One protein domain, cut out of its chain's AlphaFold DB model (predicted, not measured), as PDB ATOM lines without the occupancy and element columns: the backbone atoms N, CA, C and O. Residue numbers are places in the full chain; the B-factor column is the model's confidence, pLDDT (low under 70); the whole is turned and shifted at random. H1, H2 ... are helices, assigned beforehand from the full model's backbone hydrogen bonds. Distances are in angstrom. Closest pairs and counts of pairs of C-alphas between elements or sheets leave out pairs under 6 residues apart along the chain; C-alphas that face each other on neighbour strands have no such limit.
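Overview. This is residues 2 to 13 and 26 to 124 of the 318 residues of an uncharacterized protein of Bionectria ochroleuca (UniProt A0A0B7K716). Look first at the long helix H7 in the middle: H1, H9 and the short pair H2 and H5 pack round it, and H6 lies near its beginning. At one end of the longest axis H3 and H4 make a small separate lobe, joined to this body through residues 30 to 36 and 55 to 61, and at the other end H8 makes a corner with H9. The printed part has 111 residues with nine named helices, H1 to H9 in order, and no named strand; its class is all helix. It is only just loose, close to compact, with a radius of gyration of the C-alphas of 16.0 A, and elongated, spanning 50 by 31 by 22 A.

Arrangement. Start at H7, residues 80 to 96, the hub, touching four helices. Its residues 87 to 94 alone touch H9, residues 112 to 119, at a shallow tilt of 25 degrees, opposite ways; the closest C-alphas, of Tyr 90 and Pro 112, are 5.4 A apart. Its residues 88 to 95 alone touch H1, residues 2 to 10, the same way at a tilt of 38 degrees, only just steep; the closest C-alphas, of Val 4 and Ser 92, are 6.3 A apart. Residues 85 to 89 of H7 alone touch H5, residues 62 to 65, with the C-alphas of Leu 62 and Gly 89 closest at 7.0 A. Residues 89 to 92 of H7 alone only just touch H2, residues 26 to 29, with 3 pairs of C-alphas within 8 A, the closest those of Met 27 and Gly 89, 6.3 A apart. H2 and H5 touch, with the C-alphas of Asn 28 and Gly 63 closest at 4.0 A. H6, residues 72 to 77, only just touches H9, with 3 pairs of C-alphas within 8 A, the closest those of Pro 72 and Leu 119 at 4.8 A; the tilt is steep, 63 degrees. H8, residues 102 to 107, touches H9 only at the corner, with the C-alphas of Phe 106 and Phe 114 closest at 5.1 A. H3, residues 37 to 40, only just touches H4, residues 45 to 54, with 3 pairs within 8 A, the closest the C-alphas of Leu 39 and Trp 48, 5.8 A apart; both are apart from H7. Helix packing is only just mostly crossed, one of three touching pairs with a tilt being shallow. In H1, H4, H6, H7, H8 and H9 every O i to N i+4 pair is within hydrogen-bond range; H2, H3 and H5 are too short for such a pair.

Along the chain. Find C-alpha 80 at (168.120, 187.755, 211.938); from there H7 runs 24.5 A to C-alpha 96 at (156.265, 175.023, 229.146). H4 is 14.0 A long, H1 12.1 A and H9 10.4 A, ending at C-alpha 119 at (172.473, 177.183, 218.885).

Size, cuts and confidence. The C-alphas of Pro 43 and Gly 103 are the two farthest apart, 51.8 A. Residues 14 to 25 are not printed, and C-alphas 13 and 26 are 12.7 A apart across this cut. Of the links printed whole, none is long. Mean pLDDT of the printed part is 79.6; look for values under 70 at residues 2, 13, 26 to 29, 59, 63 and 96 to 100.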
ATOM      1  N   LEU A   2     157.163 189.421 221.937       66.94
ATOM      2  CA  LEU A   2     156.871 190.220 223.139       66.94
ATOM      3  C   LEU A   2     156.167 189.406 224.242       66.94
ATOM      4  O   LEU A   2     156.594 189.467 225.384       66.94
ATOM      5  N   ASP A   3     155.177 188.585 223.874       70.81
ATOM      6  CA  ASP A   3     154.429 187.727 224.811       70.81
ATOM      7  C   ASP A   3     155.319 186.690 225.523       70.81
ATOM      8  O   ASP A   3     155.208 186.476 226.724       70.81
ATOM      9  N   VAL A   4     156.279 186.098 224.807       71.75
ATOM     10  CA  VAL A   4     157.236 185.130 225.376       71.75
ATOM     11  C   VAL A   4     158.229 185.828 226.300       71.75
ATOM     12  O   VAL A   4     158.553 185.315 227.368       71.75
ATOM     13  N   HIS A   5     158.663 187.037 225.931       74.44
ATOM     14  CA  HIS A   5     159.458 187.881 226.813       74.44
ATOM     15  C   HIS A   5     158.701 188.213 228.103       74.44
ATOM     16  O   HIS A   5     159.237 187.990 229.186       74.44
ATOM     17  N   THR A   6     157.463 188.706 228.016       74.62
ATOM     18  CA  THR A   6     156.661 189.034 229.202       74.62
ATOM     19  C   THR A   6     156.372 187.790 230.034       74.62
ATOM     20  O   THR A   6     156.656 187.796 231.226       74.62
ATOM     21  N   SER A   7     155.933 186.693 229.416       77.06
ATOM     22  CA  SER A   7     155.692 185.413 230.092       77.06
ATOM     23  C   SER A   7     156.920 184.943 230.882       77.06
ATOM     24  O   SER A   7     156.804 184.627 232.065       77.06
ATOM     25  N   ALA A   8     158.119 185.006 230.291       76.62
ATOM     26  CA  ALA A   8     159.351 184.621 230.975       76.62
ATOM     27  C   ALA A   8     159.661 185.507 232.199       76.62
ATOM     28  O   ALA A   8     160.049 184.991 233.248       76.62
ATOM     29  N   TYR A   9     159.491 186.830 232.094       74.44
ATOM     30  CA  TYR A   9     159.788 187.763 233.192       74.44
ATOM     31  C   TYR A   9     158.726 187.775 234.296       74.44
ATOM     32  O   TYR A   9     159.069 187.949 235.464       74.44
ATOM     33  N   PHE A  10     157.453 187.597 233.948       74.81
ATOM     34  CA  PHE A  10     156.347 187.588 234.907       74.81
ATOM     35  C   PHE A  10     156.040 186.184 235.445       74.81
ATOM     36  O   PHE A  10     155.234 186.058 236.359       74.81
ATOM     37  N   LYS A  11     156.684 185.135 234.905       72.31
ATOM     38  CA  LYS A  11     156.337 183.722 235.150       72.31
ATOM     39  C   LYS A  11     154.832 183.452 234.983       72.31
ATOM     40  O   LYS A  11     154.257 182.614 235.672       72.31
ATOM     41  N   GLU A  12     154.205 184.174 234.063       71.69
ATOM     42  CA  GLU A  12     152.794 184.028 233.717       71.69
ATOM     43  C   GLU A  12     152.671 183.174 232.453       71.69
ATOM     44  O   GLU A  12     153.562 183.226 231.596       71.69
ATOM     45  N   PRO A  13     151.598 182.380 232.297       63.19
ATOM     46  CA  PRO A  13     151.355 181.690 231.040       63.19
ATOM     47  C   PRO A  13     151.208 182.724 229.906       63.19
ATOM     48  O   PRO A  13     150.584 183.767 230.119       63.19
ATOM     49  N   PRO A  26     150.750 178.922 219.934       56.31
ATOM     50  CA  PRO A  26     150.554 179.496 218.597       56.31
ATOM     51  C   PRO A  26     151.858 180.007 217.972       56.31
ATOM     52  O   PRO A  26     151.942 180.172 216.759       56.31
ATOM     53  N   MET A  27     152.927 180.155 218.766       59.25
ATOM     54  CA  MET A  27     154.288 180.347 218.254       59.25
ATOM     55  C   MET A  27     154.724 179.202 217.320       59.25
ATOM     56  O   MET A  27     155.434 179.447 216.352       59.25
ATOM     57  N   ASN A  28     154.246 177.975 217.552       63.28
ATOM     58  CA  ASN A  28     154.532 176.801 216.727       63.28
ATOM     59  C   ASN A  28     153.869 176.857 215.346       63.28
ATOM     60  O   ASN A  28     154.214 176.035 214.504       63.28
ATOM     61  N   GLN A  29     152.930 177.779 215.117       68.44
ATOM     62  CA  GLN A  29     152.236 177.952 213.838       68.44
ATOM     63  C   GLN A  29     152.918 178.974 212.922       68.44
ATOM     64  O   GLN A  29     152.605 179.038 211.738       68.44
ATOM     65  N   VAL A  30     153.856 179.764 213.452       73.31
ATOM     66  CA  VAL A  30     154.551 180.805 212.689       73.31
ATOM     67  C   VAL A  30     155.601 180.149 211.785       73.31
ATOM     68  O   VAL A  30     156.474 179.459 212.304       73.31
ATOM     69  N   PRO A  31     155.554 180.326 210.457       77.62
ATOM     70  CA  PRO A  31     156.602 179.836 209.566       77.62
ATOM     71  C   PRO A  31     157.804 180.790 209.517       77.62
ATOM     72  O   PRO A  31     157.708 181.958 209.902       77.62
ATOM     73  N   PHE A  32     158.938 180.313 209.000       79.19
ATOM     74  CA  PHE A  32     160.083 181.183 208.712       79.19
ATOM     75  C   PHE A  32     159.788 182.138 207.546       79.19
ATOM     76  O   PHE A  32     159.141 181.784 206.559       79.19
ATOM     77  N   SER A  33     160.275 183.370 207.658       76.69
ATOM     78  CA  SER A  33     160.055 184.453 206.694       76.69
ATOM     79  C   SER A  33     160.723 184.193 205.347       76.69
ATOM     80  O   SER A  33     160.121 184.408 204.297       76.69
ATOM     81  N   THR A  34     161.941 183.654 205.369       73.00
ATOM     82  CA  THR A  34     162.738 183.353 204.172       73.00
ATOM     83  C   THR A  34     162.019 182.416 203.204       73.00
ATOM     84  O   THR A  34     162.030 182.662 201.999       73.00
ATOM     85  N   ASN A  35     161.300 181.421 203.727       73.00
ATOM     86  CA  ASN A  35     160.535 180.464 202.923       73.00
ATOM     87  C   ASN A  35     159.099 180.922 202.625       73.00
ATOM     88  O   ASN A  35     158.349 180.184 202.000       73.00
ATOM     89  N   THR A  36     158.668 182.099 203.084       79.44
ATOM     90  CA  THR A  36     157.286 182.569 202.880       79.44
ATOM     91  C   THR A  36     157.176 183.827 202.036       79.44
ATOM     92  O   THR A  36     156.069 184.166 201.641       79.44
ATOM     93  N   ASN A  37     158.283 184.472 201.655       82.62
ATOM     94  CA  ASN A  37     158.262 185.616 200.732       82.62
ATOM     95  C   ASN A  37     157.403 185.383 199.469       82.62
ATOM     96  O   ASN A  37     156.563 186.232 199.183       82.62
ATOM     97  N   PRO A  38     157.492 184.235 198.763       83.25
ATOM     98  CA  PRO A  38     156.649 183.983 197.590       83.25
ATOM     99  C   PRO A  38     155.144 183.960 197.901       83.25
ATOM    100  O   PRO A  38     154.331 184.298 197.044       83.25
ATOM    101  N   LEU A  39     154.767 183.584 199.129       83.31
ATOM    102  CA  LEU A  39     153.376 183.592 199.582       83.31
ATOM    103  C   LEU A  39     152.851 185.023 199.746       83.31
ATOM    104  O   LEU A  39     151.695 185.288 199.434       83.31
ATOM    105  N   TRP A  40     153.691 185.949 200.212       83.00
ATOM    106  CA  TRP A  40     153.310 187.351 200.417       83.00
ATOM    107  C   TRP A  40     153.212 188.147 199.110       83.00
ATOM    108  O   TRP A  40     152.460 189.113 199.047       83.00
ATOM    109  N   GLU A  41     153.926 187.716 198.071       87.19
ATOM    110  CA  GLU A  41     153.902 188.323 196.731       87.19
ATOM    111  C   GLU A  41     152.745 187.802 195.849       87.19
ATOM    112  O   GLU A  41     152.591 188.218 194.698       87.19
ATOM    113  N   CYS A  42     151.915 186.879 196.352       88.81
ATOM    114  CA  CYS A  42     150.765 186.369 195.607       88.81
ATOM    115  C   CYS A  42     149.674 187.452 195.446       88.81
ATOM    116  O   CYS A  42     149.282 188.073 196.434       88.81
ATOM    117  N   PRO A  43     149.113 187.644 194.236       89.50
ATOM    118  CA  PRO A  43     148.107 188.680 193.982       89.50
ATOM    119  C   PRO A  43     146.716 188.331 194.535       89.50
ATOM    120  O   PRO A  43     145.907 189.225 194.779       89.50
ATOM    121  N   ASP A  44     146.425 187.042 194.724       91.81
ATOM    122  CA  ASP A  44     145.139 186.535 195.196       91.81
ATOM    123  C   ASP A  44     145.286 185.237 196.013       91.81
ATOM    124  O   ASP A  44     146.324 184.564 196.005       91.81
ATOM    125  N   TRP A  45     144.221 184.886 196.741       88.81
ATOM    126  CA  TRP A  45     144.188 183.716 197.623       88.81
ATOM    127  C   TRP A  45     144.239 182.381 196.856       88.81
ATOM    128  O   TRP A  45     144.713 181.383 197.396       88.81
ATOM    129  N   GLU A  46     143.781 182.340 195.601       92.50
ATOM    130  CA  GLU A  46     143.803 181.126 194.776       92.50
ATOM    131  C   GLU A  46     145.226 180.782 194.335       92.50
ATOM    132  O   GLU A  46     145.629 179.619 194.356       92.50
ATOM    133  N   SER A  47     145.999 181.796 193.949       88.31
ATOM    134  CA  SER A  47     147.412 181.680 193.596       88.31
ATOM    135  C   SER A  47     148.244 181.331 194.824       88.31
ATOM    136  O   SER A  47     149.095 180.448 194.740       88.31
ATOM    137  N   TRP A  48     147.915 181.921 195.979       87.75
ATOM    138  CA  TRP A  48     148.471 181.524 197.273       87.75
ATOM    139  C   TRP A  48     148.196 180.041 197.577       87.75
ATOM    140  O   TRP A  48     149.119 179.282 197.869       87.75
ATOM    141  N   SER A  49     146.942 179.592 197.441       85.94
ATOM    142  CA  SER A  49     146.540 178.208 197.728       85.94
ATOM    143  C   SER A  49     147.194 177.203 196.778       85.94
ATOM    144  O   SER A  49     147.669 176.159 197.226       85.94
ATOM    145  N   ARG A  50     147.285 177.532 195.483       88.88
ATOM    146  CA  ARG A  50     148.007 176.723 194.489       88.88
ATOM    147  C   ARG A  50     149.495 176.622 194.816       88.88
ATOM    148  O   ARG A  50     150.056 175.539 194.683       88.88
ATOM    149  N   LEU A  51     150.110 177.713 195.267       85.88
ATOM    150  CA  LEU A  51     151.529 177.744 195.609       85.88
ATOM    151  C   LEU A  51     151.834 176.857 196.826       85.88
ATOM    152  O   LEU A  51     152.724 176.012 196.749       85.88
ATOM    153  N   VAL A  52     151.025 176.950 197.886       84.25
ATOM    154  CA  VAL A  52     151.119 176.059 199.061       84.25
ATOM    155  C   VAL A  52     150.870 174.593 198.689       84.25
ATOM    156  O   VAL A  52     151.548 173.702 199.194       84.25
ATOM    157  N   ALA A  53     149.921 174.319 197.788       84.50
ATOM    158  CA  ALA A  53     149.662 172.960 197.313       84.50
ATOM    159  C   ALA A  53     150.818 172.396 196.464       84.50
ATOM    160  O   ALA A  53     151.048 171.187 196.471       84.50
ATOM    161  N   SER A  54     151.532 173.258 195.732       86.00
ATOM    162  CA  SER A  54     152.654 172.866 194.872       86.00
ATOM    163  C   SER A  54     153.963 172.648 195.628       86.00
ATOM    164  O   SER A  54     154.731 171.761 195.260       86.00
ATOM    165  N   ASP A  55     154.202 173.415 196.692       82.62
ATOM    166  CA  ASP A  55     155.386 173.290 197.535       82.62
ATOM    167  C   ASP A  55     154.979 173.289 199.018       82.62
ATOM    168  O   ASP A  55     154.876 174.346 199.649       82.62
ATOM    169  N   PRO A  56     154.785 172.094 199.606       76.25
ATOM    170  CA  PRO A  56     154.434 171.942 201.016       76.25
ATOM    171  C   PRO A  56     155.527 172.407 201.989       76.25
ATOM    172  O   PRO A  56     155.300 172.404 203.200       76.25
ATOM    173  N   SER A  57     156.728 172.738 201.494       73.31
ATOM    174  CA  SER A  57     157.803 173.288 202.316       73.31
ATOM    175  C   SER A  57     157.642 174.791 202.577       73.31
ATOM    176  O   SER A  57     158.183 175.319 203.558       73.31
ATOM    177  N   LEU A  58     156.826 175.472 201.763       71.75
ATOM    178  CA  LEU A  58     156.423 176.855 201.983       71.75
ATOM    179  C   LEU A  58     155.431 176.904 203.144       71.75
ATOM    180  O   LEU A  58     154.347 176.326 203.101       71.75
ATOM    181  N   GLY A  59     155.806 177.608 204.209       68.44
ATOM    182  CA  GLY A  59     154.941 177.753 205.375       68.44
ATOM    183  C   GLY A  59     155.008 176.598 206.379       68.44
ATOM    184  O   GLY A  59     154.085 176.475 207.184       68.44
ATOM    185  N   ILE A  60     156.074 175.775 206.382       73.75
ATOM    186  CA  ILE A  60     156.273 174.784 207.454       73.75
ATOM    187  C   ILE A  60     156.233 175.509 208.814       73.75
ATOM    188  O   ILE A  60     157.048 176.406 209.053       73.75
ATOM    189  N   PRO A  61     155.317 175.117 209.719       75.06
ATOM    190  CA  PRO A  61     155.197 175.747 211.023       75.06
ATOM    191  C   PRO A  61     156.436 175.531 211.895       75.06
ATOM    192  O   PRO A  61     157.012 174.438 211.898       75.06
ATOM    193  N   LEU A  62     156.782 176.527 212.717       73.62
ATOM    194  CA  LEU A  62     157.909 176.460 213.652       73.62
ATOM    195  C   LEU A  62     157.891 175.208 214.541       73.62
ATOM    196  O   LEU A  62     158.933 174.641 214.839       73.62
ATOM    197  N   GLY A  63     156.719 174.729 214.961       67.12
ATOM    198  CA  GLY A  63     156.620 173.533 215.801       67.12
ATOM    199  C   GLY A  63     157.158 172.272 215.129       67.12
ATOM    200  O   GLY A  63     157.703 171.407 215.810       67.12
ATOM    201  N   ARG A  64     157.029 172.180 213.801       70.75
ATOM    202  CA  ARG A  64     157.542 171.055 213.017       70.75
ATOM    203  C   ARG A  64     159.040 171.199 212.767       70.75
ATOM    204  O   ARG A  64     159.744 170.210 212.888       70.75
ATOM    205  N   THR A  65     159.527 172.414 212.516       72.81
ATOM    206  CA  THR A  65     160.967 172.662 212.338       72.81
ATOM    207  C   THR A  65     161.752 172.569 213.643       72.81
ATOM    208  O   THR A  65     162.894 172.136 213.634       72.81
ATOM    209  N   LEU A  66     161.163 172.897 214.799       73.19
ATOM    210  CA  LEU A  66     161.819 172.735 216.107       73.19
ATOM    211  C   LEU A  66     162.177 171.273 216.427       73.19
ATOM    212  O   LEU A  66     163.062 171.044 217.257       73.19
ATOM    213  N   ALA A  67     161.499 170.312 215.790       72.44
ATOM    214  CA  ALA A  67     161.818 168.890 215.885       72.44
ATOM    215  C   ALA A  67     163.075 168.510 215.080       72.44
ATOM    216  O   ALA A  67     163.726 167.519 215.417       72.44
ATOM    217  N   ASP A  68     163.446 169.306 214.076       75.94
ATOM    218  CA  ASP A  68     164.626 169.071 213.249       75.94
ATOM    219  C   ASP A  68     165.922 169.417 214.008       75.94
ATOM    220  O   ASP A  68     165.946 170.170 214.992       75.94
ATOM    221  N   GLU A  69     167.038 168.830 213.581       77.12
ATOM    222  CA  GLU A  69     168.356 169.127 214.140       77.12
ATOM    223  C   GLU A  69     168.996 170.309 213.412       77.12
ATOM    224  O   GLU A  69     169.603 170.154 212.358       77.12
ATOM    225  N   PHE A  70     168.898 171.497 214.008       83.75
ATOM    226  CA  PHE A  70     169.689 172.643 213.568       83.75
ATOM    227  C   PHE A  70     171.124 172.555 214.089       83.75
ATOM    228  O   PHE A  70     171.390 172.146 215.228       83.75
ATOM    229  N   THR A  71     172.062 173.018 213.272       86.62
ATOM    230  CA  THR A  71     173.440 173.287 213.671       86.62
ATOM    231  C   THR A  71     173.650 174.786 213.909       86.62
ATOM    232  O   THR A  71     172.911 175.622 213.383       86.62
ATOM    233  N   PRO A  72     174.681 175.182 214.680       84.75
ATOM    234  CA  PRO A  72     175.043 176.593 214.816       84.75
ATOM    235  C   PRO A  72     175.385 177.266 213.476       84.75
ATOM    236  O   PRO A  72     175.236 178.478 213.349       84.75
ATOM    237  N   GLN A  73     175.835 176.491 212.482       85.12
ATOM    238  CA  GLN A  73     176.119 176.994 211.136       85.12
ATOM    239  C   GLN A  73     174.826 177.351 210.401       85.12
ATOM    240  O   GLN A  73     174.751 178.433 209.828       85.12
ATOM    241  N   ASP A  74     173.789 176.515 210.506       86.50
ATOM    242  CA  ASP A  74     172.482 176.804 209.906       86.50
ATOM    243  C   ASP A  74     171.928 178.119 210.455       86.50
ATOM    244  O   ASP A  74     171.576 179.018 209.695       86.50
ATOM    245  N   VAL A  75     171.966 178.289 211.781       86.44
ATOM    246  CA  VAL A  75     171.528 179.522 212.451       86.44
ATOM    247  C   VAL A  75     172.340 180.740 212.004       86.44
ATOM    248  O   VAL A  75     171.773 181.819 211.853       86.44
ATOM    249  N   ALA A  76     173.643 180.590 211.752       84.75
ATOM    250  CA  ALA A  76     174.486 181.680 211.258       84.75
ATOM    251  C   ALA A  76     174.138 182.110 209.821       84.75
ATOM    252  O   ALA A  76     174.389 183.257 209.455       84.75
ATOM    253  N   THR A  77     173.558 181.213 209.018       86.75
ATOM    254  CA  THR A  77     173.080 181.523 207.658       86.75
ATOM    255  C   THR A  77     171.648 182.063 207.615       86.75
ATOM    256  O   THR A  77     171.238 182.618 206.596       86.75
ATOM    257  N   MET A  78     170.888 181.934 208.708       86.25
ATOM    258  CA  MET A  78     169.512 182.428 208.789       86.25
ATOM    259  C   MET A  78     169.444 183.956 208.806       86.25
ATOM    260  O   MET A  78     170.335 184.653 209.295       86.25
ATOM    261  N   SER A  79     168.310 184.488 208.346       86.69
ATOM    262  CA  SER A  79     167.984 185.892 208.575       86.69
ATOM    263  C   SER A  79     167.878 186.171 210.083       86.69
ATOM    264  O   SER A  79     167.436 185.321 210.860       86.69
ATOM    265  N   GLY A  80     168.235 187.383 210.520       83.19
ATOM    266  CA  GLY A  80     168.120 187.755 211.938       83.19
ATOM    267  C   GLY A  80     166.688 187.625 212.478       83.19
ATOM    268  O   GLY A  80     166.489 187.318 213.654       83.19
ATOM    269  N   PHE A  81     165.686 187.801 211.613       84.06
ATOM    270  CA  PHE A  81     164.283 187.597 211.955       84.06
ATOM    271  C   PHE A  81     163.967 186.114 212.206       84.06
ATOM    272  O   PHE A  81     163.436 185.785 213.267       84.06
ATOM    273  N   ASP A  82     164.377 185.213 211.308       85.25
ATOM    274  CA  ASP A  82     164.155 183.766 211.455       85.25
ATOM    275  C   ASP A  82     164.913 183.181 212.648       85.25
ATOM    276  O   ASP A  82     164.346 182.424 213.436       85.25
ATOM    277  N   ALA A  83     166.157 183.617 212.859       87.50
ATOM    278  CA  ALA A  83     166.937 183.254 214.039       87.50
ATOM    279  C   ALA A  83     166.223 183.667 215.341       87.50
ATOM    280  O   ALA A  83     166.241 182.932 216.332       87.50
ATOM    281  N   THR A  84     165.542 184.819 215.343       85.88
ATOM    282  CA  THR A  84     164.764 185.283 216.501       85.88
ATOM    283  C   THR A  84     163.474 184.478 216.681       85.88
ATOM    284  O   THR A  84     163.108 184.170 217.819       85.88
ATOM    285  N   ILE A  85     162.798 184.087 215.593       85.00
ATOM    286  CA  ILE A  85     161.638 183.179 215.644       85.00
ATOM    287  C   ILE A  85     162.055 181.842 216.264       85.00
ATOM    288  O   ILE A  85     161.437 181.407 217.238       85.00
ATOM    289  N   LEU A  86     163.144 181.242 215.773       87.25
ATOM    290  CA  LEU A  86     163.671 179.969 216.267       87.25
ATOM    291  C   LEU A  86     164.031 180.037 217.760       87.25
ATOM    292  O   LEU A  86     163.607 179.192 218.549       87.25
ATOM    293  N   MET A  87     164.749 181.085 218.171       87.62
ATOM    294  CA  MET A  87     165.109 181.323 219.573       87.62
ATOM    295  C   MET A  87     163.875 181.457 220.474       87.62
ATOM    296  O   MET A  87     163.834 180.895 221.567       87.62
ATOM    297  N   THR A  88     162.856 182.184 220.010       84.31
ATOM    298  CA  THR A  88     161.608 182.389 220.757       84.31
ATOM    299  C   THR A  88     160.793 181.093 220.852       84.31
ATOM    300  O   THR A  88     160.172 180.832 221.885       84.31
ATOM    301  N   GLY A  89     160.832 180.249 219.818       84.62
ATOM    302  CA  GLY A  89     160.245 178.909 219.830       84.62
ATOM    303  C   GLY A  89     160.831 178.031 220.936       84.62
ATOM    304  O   GLY A  89     160.090 177.532 221.785       84.62
ATOM    305  N   TYR A  90     162.163 177.929 221.003       86.00
ATOM    306  CA  TYR A  90     162.836 177.200 222.085       86.00
ATOM    307  C   TYR A  90     162.574 177.811 223.467       86.00
ATOM    308  O   TYR A  90     162.338 177.073 224.420       86.00
ATOM    309  N   ALA A  91     162.550 179.142 223.590       85.94
ATOM    310  CA  ALA A  91     162.218 179.807 224.853       85.94
ATOM    311  C   ALA A  91     160.779 179.506 225.321       85.94
ATOM    312  O   ALA A  91     160.530 179.368 226.517       85.94
ATOM    313  N   SER A  92     159.840 179.345 224.385       81.88
ATOM    314  CA  SER A  92     158.450 178.981 224.691       81.88
ATOM    315  C   SER A  92     158.326 177.536 225.177       81.88
ATOM    316  O   SER A  92     157.628 177.271 226.153       81.88
ATOM    317  N   GLN A  93     159.038 176.599 224.538       81.56
ATOM    318  CA  GLN A  93     159.114 175.207 225.002       81.56
ATOM    319  C   GLN A  93     159.763 175.111 226.386       81.56
ATOM    320  O   GLN A  93     159.325 174.324 227.223       81.56
ATOM    321  N   LEU A  94     160.775 175.943 226.637       80.69
ATOM    322  CA  LEU A  94     161.456 176.027 227.922       80.69
ATOM    323  C   LEU A  94     160.495 176.478 229.034       80.69
ATOM    324  O   LEU A  94     160.414 175.825 230.065       80.69
ATOM    325  N   ALA A  95     159.698 177.524 228.799       74.62
ATOM    326  CA  ALA A  95     158.682 177.979 229.753       74.62
ATOM    327  C   ALA A  95     157.581 176.930 230.017       74.62
ATOM    328  O   ALA A  95     157.055 176.856 231.124       74.62
ATOM    329  N   GLY A  96     157.247 176.105 229.017       69.00
ATOM    330  CA  GLY A  96     156.265 175.023 229.146       69.00
ATOM    331  C   GLY A  96     156.790 173.736 229.794       69.00
ATOM    332  O   GLY A  96     155.984 172.893 230.175       69.00
ATOM    333  N   SER A  97     158.111 173.569 229.937       66.38
ATOM    334  CA  SER A  97     158.729 172.325 230.439       66.38
ATOM    335  C   SER A  97     158.692 172.174 231.970       66.38
ATOM    336  O   SER A  97     159.079 171.129 232.486       66.38
ATOM    337  N   GLY A  98     158.189 173.175 232.702       68.12
ATOM    338  CA  GLY A  98     158.173 173.179 234.169       68.12
ATOM    339  C   GLY A  98     159.556 173.419 234.791       68.12
ATOM    340  O   GLY A  98     160.539 173.653 234.091       68.12
ATOM    341  N   GLU A  99     159.639 173.396 236.126       67.25
ATOM    342  CA  GLU A  99     160.917 173.531 236.841       67.25
ATOM    343  C   GLU A  99     161.755 172.254 236.658       67.25
ATOM    344  O   GLU A  99     161.622 171.291 237.408       67.25
ATOM    345  N   MET A 100     162.599 172.240 235.625       67.06
ATOM    346  CA  MET A 100     163.546 171.158 235.349       67.06
ATOM    347  C   MET A 100     164.888 171.434 236.036       67.06
ATOM    348  O   MET A 100     165.379 172.569 236.018       67.06
ATOM    349  N   ASP A 101     165.507 170.401 236.613       76.25
ATOM    350  CA  ASP A 101     166.847 170.539 237.180       76.25
ATOM    351  C   ASP A 101     167.889 170.789 236.081       76.25
ATOM    352  O   ASP A 101     167.799 170.269 234.964       76.25
ATOM    353  N   ALA A 102     168.897 171.601 236.397       76.25
ATOM    354  CA  ALA A 102     169.937 171.965 235.447       76.25
ATOM    355  C   ALA A 102     170.703 170.739 234.929       76.25
ATOM    356  O   ALA A 102     170.962 170.653 233.727       76.25
ATOM    357  N   GLY A 103     171.023 169.776 235.799       74.19
ATOM    358  CA  GLY A 103     171.755 168.569 235.410       74.19
ATOM    359  C   GLY A 103     171.020 167.762 234.337       74.19
ATOM    360  O   GLY A 103     171.596 167.407 233.307       74.19
ATOM    361  N   GLU A 104     169.717 167.549 234.513       78.38
ATOM    362  CA  GLU A 104     168.880 166.843 233.538       78.38
ATOM    363  C   GLU A 104     168.716 167.648 232.241       78.38
ATOM    364  O   GLU A 104     168.798 167.099 231.137       78.38
ATOM    365  N   ALA A 105     168.535 168.967 232.366       78.62
ATOM    366  CA  ALA A 105     168.272 169.853 231.240       78.62
ATOM    367  C   ALA A 105     169.447 169.941 230.257       78.62
ATOM    368  O   ALA A 105     169.213 170.172 229.071       78.62
ATOM    369  N   PHE A 106     170.687 169.748 230.713       79.19
ATOM    370  CA  PHE A 106     171.868 169.713 229.842       79.19
ATOM    371  C   PHE A 106     172.357 168.301 229.507       79.19
ATOM    372  O   PHE A 106     173.178 168.155 228.603       79.19
ATOM    373  N   SER A 107     171.836 167.269 230.175       81.50
ATOM    374  CA  SER A 107     172.151 165.870 229.856       81.50
ATOM    375  C   SER A 107     171.393 165.364 228.625       81.50
ATOM    376  O   SER A 107     171.906 164.529 227.883       81.50
ATOM    377  N   SER A 108     170.181 165.875 228.384       82.00
ATOM    378  CA  SER A 108     169.374 165.492 227.223       82.00
ATOM    379  C   SER A 108     169.629 166.415 226.021       82.00
ATOM    380  O   SER A 108     169.311 167.604 226.097       82.00
ATOM    381  N   PRO A 109     170.110 165.904 224.870       78.75
ATOM    382  CA  PRO A 109     170.300 166.717 223.662       78.75
ATOM    383  C   PRO A 109     168.973 167.213 223.058       78.75
ATOM    384  O   PRO A 109     168.953 168.160 222.269       78.75
ATOM    385  N   SER A 110     167.854 166.596 223.444       79.69
ATOM    386  CA  SER A 110     166.503 167.001 223.047       79.69
ATOM    387  C   SER A 110     165.937 168.128 223.911       79.69
ATOM    388  O   SER A 110     164.905 168.692 223.563       79.69
ATOM    389  N   SER A 111     166.596 168.471 225.020       85.50
ATOM    390  CA  SER A 111     166.146 169.537 225.912       85.50
ATOM    391  C   SER A 111     166.148 170.900 225.204       85.50
ATOM    392  O   SER A 111     167.149 171.261 224.566       85.50
ATOM    393  N   PRO A 112     165.084 171.711 225.361       85.62
ATOM    394  CA  PRO A 112     165.048 173.062 224.809       85.62
ATOM    395  C   PRO A 112     166.145 173.948 225.412       85.62
ATOM    396  O   PRO A 112     166.698 174.790 224.707       85.62
ATOM    397  N   ALA A 113     166.533 173.726 226.675       87.06
ATOM    398  CA  ALA A 113     167.631 174.453 227.313       87.06
ATOM    399  C   ALA A 113     168.983 174.135 226.653       87.06
ATOM    400  O   ALA A 113     169.755 175.045 226.341       87.06
ATOM    401  N   PHE A 114     169.245 172.850 226.385       86.94
ATOM    402  CA  PHE A 114     170.458 172.407 225.702       86.94
ATOM    403  C   PHE A 114     170.538 172.984 224.284       86.94
ATOM    404  O   PHE A 114     171.558 173.563 223.902       86.94
ATOM    405  N   ARG A 115     169.446 172.885 223.512       88.12
ATOM    406  CA  ARG A 115     169.383 173.411 222.140       88.12
ATOM    407  C   ARG A 115     169.552 174.924 222.103       88.12
ATOM    408  O   ARG A 115     170.362 175.419 221.322       88.12
ATOM    409  N   LEU A 116     168.877 175.655 222.990       89.25
ATOM    410  CA  LEU A 116     168.995 177.109 223.086       89.25
ATOM    411  C   LEU A 116     170.437 177.541 223.415       89.25
ATOM    412  O   LEU A 116     170.961 178.453 222.776       89.25
ATOM    413  N   ALA A 117     171.111 176.854 224.345       87.56
ATOM    414  CA  ALA A 117     172.504 177.136 224.698       87.56
ATOM    415  C   ALA A 117     173.499 176.794 223.574       87.56
ATOM    416  O   ALA A 117     174.467 177.529 223.367       87.56
ATOM    417  N   LYS A 118     173.265 175.691 222.847       88.62
ATOM    418  CA  LYS A 118     174.122 175.217 221.749       88.62
ATOM    419  C   LYS A 118     173.994 176.080 220.492       88.62
ATOM    420  O   LYS A 118     175.006 176.377 219.864       88.62
ATOM    421  N   LEU A 119     172.770 176.449 220.119       89.56
ATOM    422  CA  LEU A 119     172.473 177.183 218.885       89.56
ATOM    423  C   LEU A 119     172.734 178.681 219.013       89.56
ATOM    424  O   LEU A 119     173.136 179.320 218.046       89.56
ATOM    425  N   PHE A 120     172.543 179.239 220.210       87.94
ATOM    426  CA  PHE A 120     172.657 180.675 220.451       87.94
ATOM    427  C   PHE A 120     173.653 181.009 221.576       87.94
ATOM    428  O   PHE A 120     173.309 181.728 222.522       87.94
ATOM    429  N   PRO A 121     174.911 180.528 221.499       82.12
ATOM    430  CA  PRO A 121     175.881 180.714 222.572       82.12
ATOM    431  C   PRO A 121     176.229 182.188 222.803       82.12
ATOM    432  O   PRO A 121     176.427 182.556 223.955       82.12
ATOM    433  N   ALA A 122     176.240 183.001 221.740       76.75
ATOM    434  CA  ALA A 122     176.568 184.431 221.762       76.75
ATOM    435  C   ALA A 122     175.335 185.358 221.739       76.75
ATOM    436  O   ALA A 122     175.441 186.572 221.573       76.75
ATOM    437  N   SER A 123     174.122 184.800 221.839       81.06
ATOM    438  CA  SER A 123     172.919 185.628 221.935       81.06
ATOM    439  C   SER A 123     172.671 185.985 223.387       81.06
ATOM    440  O   SER A 123     172.193 185.165 224.175       81.06
ATOM    441  N   GLY A 124     172.890 187.252 223.731       76.31
ATOM    442  CA  GLY A 124     172.545 187.755 225.055       76.31
ATOM    443  C   GLY A 124     171.081 187.497 225.432       76.31
ATOM    444  O   GLY A 124     170.771 187.327 226.613       76.31
TER     445      GLY A 124